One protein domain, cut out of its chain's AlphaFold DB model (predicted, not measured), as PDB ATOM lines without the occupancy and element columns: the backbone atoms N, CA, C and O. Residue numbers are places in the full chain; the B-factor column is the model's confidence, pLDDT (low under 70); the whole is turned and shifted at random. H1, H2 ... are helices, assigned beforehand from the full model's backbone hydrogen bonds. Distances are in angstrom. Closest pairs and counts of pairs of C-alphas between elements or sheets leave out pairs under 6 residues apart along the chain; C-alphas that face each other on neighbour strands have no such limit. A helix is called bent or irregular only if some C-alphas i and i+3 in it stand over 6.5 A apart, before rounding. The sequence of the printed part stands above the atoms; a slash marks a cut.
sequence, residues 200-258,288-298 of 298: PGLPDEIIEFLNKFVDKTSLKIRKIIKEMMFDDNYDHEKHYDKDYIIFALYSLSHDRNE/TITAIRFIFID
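Overview. This is residues 200 to 258 and 288 to 298 of the 298 residues of an uncharacterized protein of Diversispora epigaea (UniProt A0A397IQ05). What shape do these coordinates draw? The long helix H3 has H2 folded back along its later part as a helical hairpin, while the short helix H1 runs nearly along H3 near its earlier part, only just touching it. Past a cut, the short helix H4 comes close to H3 at a steep tilt. What is it made of, and how large is it? The printed part has 70 residues with four named helices, H1, H2, H3 and H4 along the chain, and no named strand; the class is all helix. It is compact, with a radius of gyration of the C-alphas of 12.4 A, and rounded, with spans of 33 by 31 by 21 A.

Along the chain. Where do the first two helices lie? H1 is residues 204 to 211, 10.4 A long, with C-alpha 204 at (166.986, 179.761, 141.838). H2 is residues 218 to 228, 15.1 A long. Where is the longest helix? H3 is residues 236 to 257, 30.3 A from first to last C-alpha, and begins with C-alpha 236 at (153.361, 167.659, 145.402). It is irregular, C-alphas 238 and 241 being 7.6 A apart, and has a kink of 25 degrees near residue 243. Where does the last helix end? H4 is residues 288 to 295, 10.5 A long, with C-alpha 295 at (175.772, 168.412, 149.096).

Arrangement. How does H1 stand to H3? They only just touch, with 3 pairs of C-alphas within 8 A, H3 with residues 241 to 242 alone; the closest C-alphas are those of Ile 206 and Lys 242, 7.3 A apart. They run the same way at a shallow tilt of 18 degrees. How does H2 stand to H3? The two form a helical hairpin, opposite ways at a shallow tilt of 28 degrees, and H3 touches H2 with residues 246 to 253 alone. Their closest C-alphas are those of Ser 218 and Ser 253, 5.5 A apart. Where is H4? H4 and H3 are close but not clearly touching, at a steep tilt of 65 degrees, the same way; their closest C-alphas, of Ala 248 and Ile 292, are 6.9 A apart. H4 is apart from H1 and from H2, and H1 and H2 are apart too. What do the backbone atoms show? In H1, H2 and H4 every O i to N i+4 pair is within hydrogen-bond range; in H3, 14 of 18 are.

Size, cuts and confidence. How far does it reach? The two C-alphas farthest apart are those of Pro 200 and Glu 258, at 35.8 A. What joins the helices? The links H1 to H2 and H2 to H3 are short, and the link H3 to H4 runs across the cut. Residues 259 to 287 are not printed, and C-alphas 258 and 288 are 23.8 A apart. Where is confidence low? The mean pLDDT of the printed part is 71.9, and residues 230 to 231, 254 to 258 and 288 to 298 are under 70; for H4 the mean is 31.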
ATOM      1  N   PRO A 200     172.945 169.914 135.636       76.12
ATOM      2  CA  PRO A 200     172.027 171.036 135.516       76.12
ATOM      3  C   PRO A 200     172.121 171.908 136.772       76.12
ATOM      4  O   PRO A 200     172.190 171.400 137.890       76.12
ATOM      5  N   GLY A 201     172.138 173.229 136.587       76.88
ATOM      6  CA  GLY A 201     172.130 174.161 137.711       76.88
ATOM      7  C   GLY A 201     170.874 173.978 138.562       76.88
ATOM      8  O   GLY A 201     169.788 173.757 138.024       76.88
ATOM      9  N   LEU A 202     171.019 174.082 139.884       83.88
ATOM     10  CA  LEU A 202     169.872 174.094 140.792       83.88
ATOM     11  C   LEU A 202     168.955 175.287 140.456       83.88
ATOM     12  O   LEU A 202     169.474 176.378 140.204       83.88
ATOM     13  N   PRO A 203     167.618 175.125 140.477       86.81
ATOM     14  CA  PRO A 203     166.698 176.242 140.289       86.81
ATOM     15  C   PRO A 203     166.915 177.338 141.341       86.81
ATOM     16  O   PRO A 203     167.118 177.032 142.519       86.81
ATOM     17  N   ASP A 204     166.792 178.607 140.943       88.12
ATOM     18  CA  ASP A 204     166.986 179.761 141.838       88.12
ATOM     19  C   ASP A 204     166.112 179.684 143.103       88.12
ATOM     20  O   ASP A 204     166.558 180.035 144.192       88.12
ATOM     21  N   GLU A 205     164.892 179.148 142.986       87.19
ATOM     22  CA  GLU A 205     163.977 178.929 144.112       87.19
ATOM     23  C   GLU A 205     164.531 177.937 145.155       87.19
ATOM     24  O   GLU A 205     164.371 178.139 146.361       87.19
ATOM     25  N   ILE A 206     165.224 176.886 144.705       86.06
ATOM     26  CA  ILE A 206     165.883 175.909 145.581       86.06
ATOM     27  C   ILE A 206     167.137 176.523 146.211       86.06
ATOM     28  O   ILE A 206     167.384 176.326 147.400       86.06
ATOM     29  N   ILE A 207     167.890 177.334 145.462       84.88
ATOM     30  CA  ILE A 207     169.046 178.077 145.984       84.88
ATOM     31  C   ILE A 207     168.598 179.075 147.069       84.88
ATOM     32  O   ILE A 207     169.176 179.109 148.158       84.88
ATOM     33  N   GLU A 208     167.538 179.853 146.828       88.94
ATOM     34  CA  GLU A 208     166.962 180.771 147.819       88.94
ATOM     35  C   GLU A 208     166.439 180.016 149.052       88.94
ATOM     36  O   GLU A 208     166.616 180.471 150.187       88.94
ATOM     37  N   PHE A 209     165.840 178.838 148.860       86.31
ATOM     38  CA  PHE A 209     165.402 177.981 149.956       86.31
ATOM     39  C   PHE A 209     166.580 177.484 150.812       86.31
ATOM     40  O   PHE A 209     166.562 177.661 152.032       86.31
ATOM     41  N   LEU A 210     167.634 176.947 150.189       86.69
ATOM     42  CA  LEU A 210     168.846 176.466 150.865       86.69
ATOM     43  C   LEU A 210     169.576 177.589 151.624       86.69
ATOM     44  O   LEU A 210     170.010 177.388 152.763       86.69
ATOM     45  N   ASN A 211     169.623 178.801 151.062       87.88
ATOM     46  CA  ASN A 211     170.229 179.982 151.692       87.88
ATOM     47  C   ASN A 211     169.624 180.340 153.068       87.88
ATOM     48  O   ASN A 211     170.286 180.979 153.890       87.88
ATOM     49  N   LYS A 212     168.404 179.884 153.383       85.50
ATOM     50  CA  LYS A 212     167.776 180.077 154.707       85.50
ATOM     51  C   LYS A 212     168.506 179.300 155.814       85.50
ATOM     52  O   LYS A 212     168.488 179.733 156.971       85.50
ATOM     53  N   PHE A 213     169.197 178.214 155.463       84.69
ATOM     54  CA  PHE A 213     169.919 177.323 156.379       84.69
ATOM     55  C   PHE A 213     171.432 177.601 156.461       84.69
ATOM     56  O   PHE A 213     172.073 177.176 157.423       84.69
ATOM     57  N   VAL A 214     171.992 178.369 155.519       83.88
ATOM     58  CA  VAL A 214     173.410 178.779 155.515       83.88
ATOM     59  C   VAL A 214     173.751 179.581 156.781       83.88
ATOM     60  O   VAL A 214     172.956 180.397 157.261       83.88
ATOM     61  N   ASP A 215     174.921 179.307 157.364       81.56
ATOM     62  CA  ASP A 215     175.424 179.863 158.635       81.56
ATOM     63  C   ASP A 215     174.492 179.681 159.855       81.56
ATOM     64  O   ASP A 215     174.590 180.397 160.861       81.56
ATOM     65  N   LYS A 216     173.551 178.727 159.806       81.56
ATOM     66  CA  LYS A 216     172.662 178.415 160.935       81.56
ATOM     67  C   LYS A 216     173.207 177.239 161.749       81.56
ATOM     68  O   LYS A 216     173.688 176.244 161.221       81.56
ATOM     69  N   THR A 217     173.088 177.328 163.073       81.94
ATOM     70  CA  THR A 217     173.387 176.202 163.971       81.94
ATOM     71  C   THR A 217     172.281 175.146 163.897       81.94
ATOM     72  O   THR A 217     171.132 175.479 163.611       81.94
ATOM     73  N   SER A 218     172.580 173.887 164.236       77.38
ATOM     74  CA  SER A 218     171.605 172.777 164.220       77.38
ATOM     75  C   SER A 218     170.306 173.087 164.983       77.38
ATOM     76  O   SER A 218     169.218 172.775 164.511       77.38
ATOM     77  N   LEU A 219     170.395 173.782 166.123       79.94
ATOM     78  CA  LEU A 219     169.234 174.270 166.881       79.94
ATOM     79  C   LEU A 219     168.361 175.257 166.088       79.94
ATOM     80  O   LEU A 219     167.137 175.172 166.156       79.94
ATOM     81  N   LYS A 220     168.974 176.180 165.335       81.25
ATOM     82  CA  LYS A 220     168.256 177.137 164.479       81.25
ATOM     83  C   LYS A 220     167.650 176.436 163.263       81.25
ATOM     84  O   LYS A 220     166.494 176.698 162.960       81.25
ATOM     85  N   ILE A 221     168.377 175.507 162.638       82.38
ATOM     86  CA  ILE A 221     167.881 174.675 161.527       82.38
ATOM     87  C   ILE A 221     166.632 173.895 161.961       82.38
ATOM     88  O   ILE A 221     165.594 174.017 161.320       82.38
ATOM     89  N   ARG A 222     166.672 173.200 163.109       82.38
ATOM     90  CA  ARG A 222     165.503 172.485 163.660       82.38
ATOM     91  C   ARG A 222     164.309 173.398 163.943       82.38
ATOM     92  O   ARG A 222     163.174 172.954 163.803       82.38
ATOM     93  N   LYS A 223     164.543 174.651 164.348       84.94
ATOM     94  CA  LYS A 223     163.463 175.631 164.527       84.94
ATOM     95  C   LYS A 223     162.852 176.036 163.180       84.94
ATOM     96  O   LYS A 223     161.638 175.962 163.050       84.94
ATOM     97  N   ILE A 224     163.684 176.385 162.196       83.75
ATOM     98  CA  ILE A 224     163.242 176.758 160.842       83.75
ATOM     99  C   ILE A 224     162.441 175.613 160.207       83.75
ATOM    100  O   ILE A 224     161.353 175.852 159.704       83.75
ATOM    101  N   ILE A 225     162.917 174.367 160.313       85.19
ATOM    102  CA  ILE A 225     162.196 173.173 159.839       85.19
ATOM    103  C   ILE A 225     160.801 173.078 160.465       85.19
ATOM    104  O   ILE A 225     159.826 172.922 159.741       85.19
ATOM    105  N   LYS A 226     160.681 173.225 161.792       82.00
ATOM    106  CA  LYS A 226     159.377 173.183 162.479       82.00
ATOM    107  C   LYS A 226     158.426 174.309 162.065       82.00
ATOM    108  O   LYS A 226     157.221 174.117 162.130       82.00
ATOM    109  N   GLU A 227     158.958 175.461 161.667       81.38
ATOM    110  CA  GLU A 227     158.186 176.598 161.142       81.38
ATOM    111  C   GLU A 227     157.849 176.450 159.643       81.38
ATOM    112  O   GLU A 227     157.043 177.219 159.128       81.38
ATOM    113  N   MET A 228     158.459 175.480 158.947       77.50
ATOM    114  CA  MET A 228     158.323 175.242 157.503       77.50
ATOM    115  C   MET A 228     157.649 173.921 157.130       77.50
ATOM    116  O   MET A 228     157.443 173.689 155.941       77.50
ATOM    117  N   MET A 229     157.325 173.052 158.093       71.81
ATOM    118  CA  MET A 229     156.595 171.821 157.786       71.81
ATOM    119  C   MET A 229     155.252 172.190 157.158       71.81
ATOM    120  O   MET A 229     154.512 173.009 157.705       71.81
ATOM    121  N   PHE A 230     154.981 171.628 155.982       66.25
ATOM    122  CA  PHE A 230     153.796 171.966 155.211       66.25
ATOM    123  C   PHE A 230     152.531 171.533 155.961       66.25
ATOM    124  O   PHE A 230     152.429 170.401 156.430       66.25
ATOM    125  N   ASP A 231     151.590 172.466 156.078       67.19
ATOM    126  CA  ASP A 231     150.253 172.244 156.633       67.19
ATOM    127  C   ASP A 231     149.338 171.583 155.574       67.19
ATOM    128  O   ASP A 231     149.810 171.204 154.498       67.19
ATOM    129  N   ASP A 232     148.026 171.511 155.816       70.62
ATOM    130  CA  ASP A 232     147.010 170.892 154.930       70.62
ATOM    131  C   ASP A 232     147.047 171.319 153.431       70.62
ATOM    132  O   ASP A 232     146.452 170.658 152.581       70.62
ATOM    133  N   ASN A 233     147.756 172.397 153.073       78.94
ATOM    134  CA  ASN A 233     147.926 172.903 151.701       78.94
ATOM    135  C   ASN A 233     149.174 172.341 150.973       78.94
ATOM    136  O   ASN A 233     149.840 173.066 150.226       78.94
ATOM    137  N   TYR A 234     149.540 171.075 151.196       82.94
ATOM    138  CA  TYR A 234     150.661 170.447 150.487       82.94
ATOM    139  C   TYR A 234     150.336 170.186 149.004       82.94
ATOM    140  O   TYR A 234     149.394 169.467 148.675       82.94
ATOM    141  N   ASP A 235     151.162 170.727 148.106       84.00
ATOM    142  CA  ASP A 235     151.114 170.502 146.662       84.00
ATOM    143  C   ASP A 235     152.389 169.769 146.226       84.00
ATOM    144  O   ASP A 235     153.488 170.327 146.283       84.00
ATOM    145  N   HIS A 236     152.241 168.516 145.791       83.06
ATOM    146  CA  HIS A 236     153.361 167.659 145.402       83.06
ATOM    147  C   HIS A 236     154.237 168.302 144.317       83.06
ATOM    148  O   HIS A 236     155.458 168.301 144.444       83.06
ATOM    149  N   GLU A 237     153.639 168.915 143.292       83.38
ATOM    150  CA  GLU A 237     154.381 169.479 142.154       83.38
ATOM    151  C   GLU A 237     155.217 170.713 142.533       83.38
ATOM    152  O   GLU A 237     156.147 171.067 141.813       83.38
ATOM    153  N   LYS A 238     154.901 171.383 143.652       83.88
ATOM    154  CA  LYS A 238     155.572 172.626 144.094       83.88
ATOM    155  C   LYS A 238     156.437 172.466 145.341       83.88
ATOM    156  O   LYS A 238     157.289 173.324 145.615       83.88
ATOM    157  N   HIS A 239     156.162 171.445 146.149       84.56
ATOM    158  CA  HIS A 239     156.752 171.282 147.477       84.56
ATOM    159  C   HIS A 239     157.667 170.062 147.603       84.56
ATOM    160  O   HIS A 239     158.497 170.090 148.507       84.56
ATOM    161  N   TYR A 240     157.590 169.063 146.711       85.38
ATOM    162  CA  TYR A 240     158.368 167.816 146.807       85.38
ATOM    163  C   TYR A 240     159.867 168.052 147.065       85.38
ATOM    164  O   TYR A 240     160.389 167.592 148.078       85.38
ATOM    165  N   ASP A 241     160.540 168.860 146.237       85.12
ATOM    166  CA  ASP A 241     161.975 169.150 146.399       85.12
ATOM    167  C   ASP A 241     162.298 169.809 147.751       85.12
ATOM    168  O   ASP A 241     163.301 169.500 148.397       85.12
ATOM    169  N   LYS A 242     161.437 170.727 148.207       86.44
ATOM    170  CA  LYS A 242     161.622 171.457 149.470       86.44
ATOM    171  C   LYS A 242     161.365 170.559 150.675       86.44
ATOM    172  O   LYS A 242     162.110 170.648 151.645       86.44
ATOM    173  N   ASP A 243     160.347 169.704 150.612       85.06
ATOM    174  CA  ASP A 243     160.041 168.722 151.654       85.06
ATOM    175  C   ASP A 243     161.162 167.684 151.767       85.06
ATOM    176  O   ASP A 243     161.645 167.400 152.864       85.06
ATOM    177  N   TYR A 244     161.694 167.237 150.628       86.00
ATOM    178  CA  TYR A 244     162.857 166.360 150.577       86.00
ATOM    179  C   TYR A 244     164.102 167.002 151.221       86.00
ATOM    180  O   TYR A 244     164.766 166.385 152.060       86.00
ATOM    181  N   ILE A 245     164.383 168.277 150.919       87.00
ATOM    182  CA  ILE A 245     165.456 169.053 151.570       87.00
ATOM    183  C   ILE A 245     165.193 169.224 153.078       87.00
ATOM    184  O   ILE A 245     166.122 169.100 153.881       87.00
ATOM    185  N   ILE A 246     163.948 169.481 153.494       87.06
ATOM    186  CA  ILE A 246     163.566 169.574 154.913       87.06
ATOM    187  C   ILE A 246     163.829 168.243 155.629       87.06
ATOM    188  O   ILE A 246     164.447 168.246 156.696       87.06
ATOM    189  N   PHE A 247     163.417 167.118 155.047       83.75
ATOM    190  CA  PHE A 247     163.621 165.776 155.594       83.75
ATOM    191  C   PHE A 247     165.114 165.423 155.727       83.75
ATOM    192  O   PHE A 247     165.557 164.920 156.769       83.75
ATOM    193  N   ALA A 248     165.909 165.768 154.710       83.75
ATOM    194  CA  ALA A 248     167.363 165.629 154.706       83.75
ATOM    195  C   ALA A 248     168.017 166.399 155.863       83.75
ATOM    196  O   ALA A 248     168.741 165.834 156.689       83.75
ATOM    197  N   LEU A 249     167.716 167.699 155.954       83.31
ATOM    198  CA  LEU A 249     168.220 168.584 157.002       83.31
ATOM    199  C   LEU A 249     167.747 168.148 158.391       83.31
ATOM    200  O   LEU A 249     168.515 168.241 159.351       83.31
ATOM    201  N   TYR A 250     166.508 167.664 158.513       81.94
ATOM    202  CA  TYR A 250     165.959 167.169 159.770       81.94
ATOM    203  C   TYR A 250     166.785 165.993 160.284       81.94
ATOM    204  O   TYR A 250     167.309 166.085 161.396       81.94
ATOM    205  N   SER A 251     166.994 164.973 159.450       78.81
ATOM    206  CA  SER A 251     167.790 163.779 159.768       78.81
ATOM    207  C   SER A 251     169.213 164.156 160.214       78.81
ATOM    208  O   SER A 251     169.596 163.921 161.361       78.81
ATOM    209  N   LEU A 252     169.937 164.929 159.391       78.12
ATOM    210  CA  LEU A 252     171.300 165.414 159.687       78.12
ATOM    211  C   LEU A 252     171.397 166.342 160.919       78.12
ATOM    212  O   LEU A 252     172.486 166.572 161.470       78.12
ATOM    213  N   SER A 253     170.277 166.937 161.333       73.44
ATOM    214  CA  SER A 253     170.177 167.752 162.547       73.44
ATOM    215  C   SER A 253     169.773 166.945 163.784       73.44
ATOM    216  O   SER A 253     169.978 167.435 164.896       73.44
ATOM    217  N   HIS A 254     169.209 165.747 163.615       64.88
ATOM    218  CA  HIS A 254     168.790 164.861 164.697       64.88
ATOM    219  C   HIS A 254     169.949 163.962 165.146       64.88
ATOM    220  O   HIS A 254     170.242 163.913 166.340       64.88
ATOM    221  N   ASP A 255     170.686 163.377 164.197       54.66
ATOM    222  CA  ASP A 255     171.778 162.421 164.457       54.66
ATOM    223  C   ASP A 255     172.940 163.030 165.263       54.66
ATOM    224  O   ASP A 255     173.594 162.360 166.057       54.66
ATOM    225  N   ARG A 256     173.150 164.351 165.163       52.22
ATOM    226  CA  ARG A 256     174.120 165.089 166.000       52.22
ATOM    227  C   ARG A 256     173.700 165.253 167.472       52.22
ATOM    228  O   ARG A 256     174.413 165.897 168.237       52.22
ATOM    229  N   ASN A 257     172.549 164.710 167.861       40.53
ATOM    230  CA  ASN A 257     171.924 164.841 169.176       40.53
ATOM    231  C   ASN A 257     171.427 163.475 169.715       40.53
ATOM    232  O   ASN A 257     170.424 163.428 170.433       40.53
ATOM    233  N   GLU A 258     172.099 162.362 169.398       42.31
ATOM    234  CA  GLU A 258     171.658 161.039 169.855       42.31
ATOM    235  C   GLU A 258     171.811 160.845 171.378       42.31
ATOM    236  O   GLU A 258     172.881 160.532 171.891       42.31
ATOM    237  N   THR A 288     168.695 159.961 145.631       31.64
ATOM    238  CA  THR A 288     168.630 161.295 146.238       31.64
ATOM    239  C   THR A 288     169.236 161.336 147.654       31.64
ATOM    240  O   THR A 288     169.839 162.342 148.030       31.64
ATOM    241  N   ILE A 289     169.240 160.215 148.400       30.50
ATOM    242  CA  ILE A 289     170.020 160.070 149.654       30.50
ATOM    243  C   ILE A 289     171.527 160.196 149.381       30.50
ATOM    244  O   ILE A 289     172.264 160.799 150.166       30.50
ATOM    245  N   THR A 290     171.985 159.667 148.244       29.25
ATOM    246  CA  THR A 290     173.381 159.793 147.804       29.25
ATOM    247  C   THR A 290     173.698 161.247 147.433       29.25
ATOM    248  O   THR A 290     174.730 161.773 147.850       29.25
ATOM    249  N   ALA A 291     172.780 161.947 146.757       28.16
ATOM    250  CA  ALA A 291     172.921 163.369 146.429       28.16
ATOM    251  C   ALA A 291     172.973 164.292 147.669       28.16
ATOM    252  O   ALA A 291     173.754 165.241 147.693       28.16
ATOM    253  N   ILE A 292     172.218 163.999 148.738       32.56
ATOM    254  CA  ILE A 292     172.329 164.739 150.013       32.56
ATOM    255  C   ILE A 292     173.714 164.558 150.642       32.56
ATOM    256  O   ILE A 292     174.269 165.518 151.177       32.56
ATOM    257  N   ARG A 293     174.281 163.340 150.592       29.83
ATOM    258  CA  ARG A 293     175.650 163.103 151.072       29.83
ATOM    259  C   ARG A 293     176.653 163.958 150.291       29.83
ATOM    260  O   ARG A 293     177.479 164.584 150.938       29.83
ATOM    261  N   PHE A 294     176.530 164.064 148.965       31.66
ATOM    262  CA  PHE A 294     177.345 164.983 148.150       31.66
ATOM    263  C   PHE A 294     177.232 166.449 148.617       31.66
ATOM    264  O   PHE A 294     178.243 167.065 148.940       31.66
ATOM    265  N   ILE A 295     176.013 166.990 148.753       33.41
ATOM    266  CA  ILE A 295     175.772 168.412 149.096       33.41
ATOM    267  C   ILE A 295     176.339 168.823 150.478       33.41
ATOM    268  O   ILE A 295     176.511 170.011 150.742       33.41
ATOM    269  N   PHE A 296     176.636 167.865 151.366       28.81
ATOM    270  CA  PHE A 296     177.211 168.106 152.701       28.81
ATOM    271  C   PHE A 296     178.617 167.505 152.910       28.81
ATOM    272  O   PHE A 296     179.072 167.405 154.060       28.81
ATOM    273  N   ILE A 297     179.290 167.074 151.839       32.38
ATOM    274  CA  ILE A 297     180.668 166.552 151.881       32.38
ATOM    275  C   ILE A 297     181.665 167.463 151.138       32.38
ATOM    276  O   ILE A 297     182.834 167.453 151.525       32.38
ATOM    277  N   ASP A 298     181.203 168.301 150.201       30.05
ATOM    278  CA  ASP A 298     181.988 169.369 149.546       30.05
ATOM    279  C   ASP A 298     181.967 170.723 150.308       30.05
ATOM    280  O   ASP A 298     182.930 171.514 150.142       30.05
TER     281      ASP A 298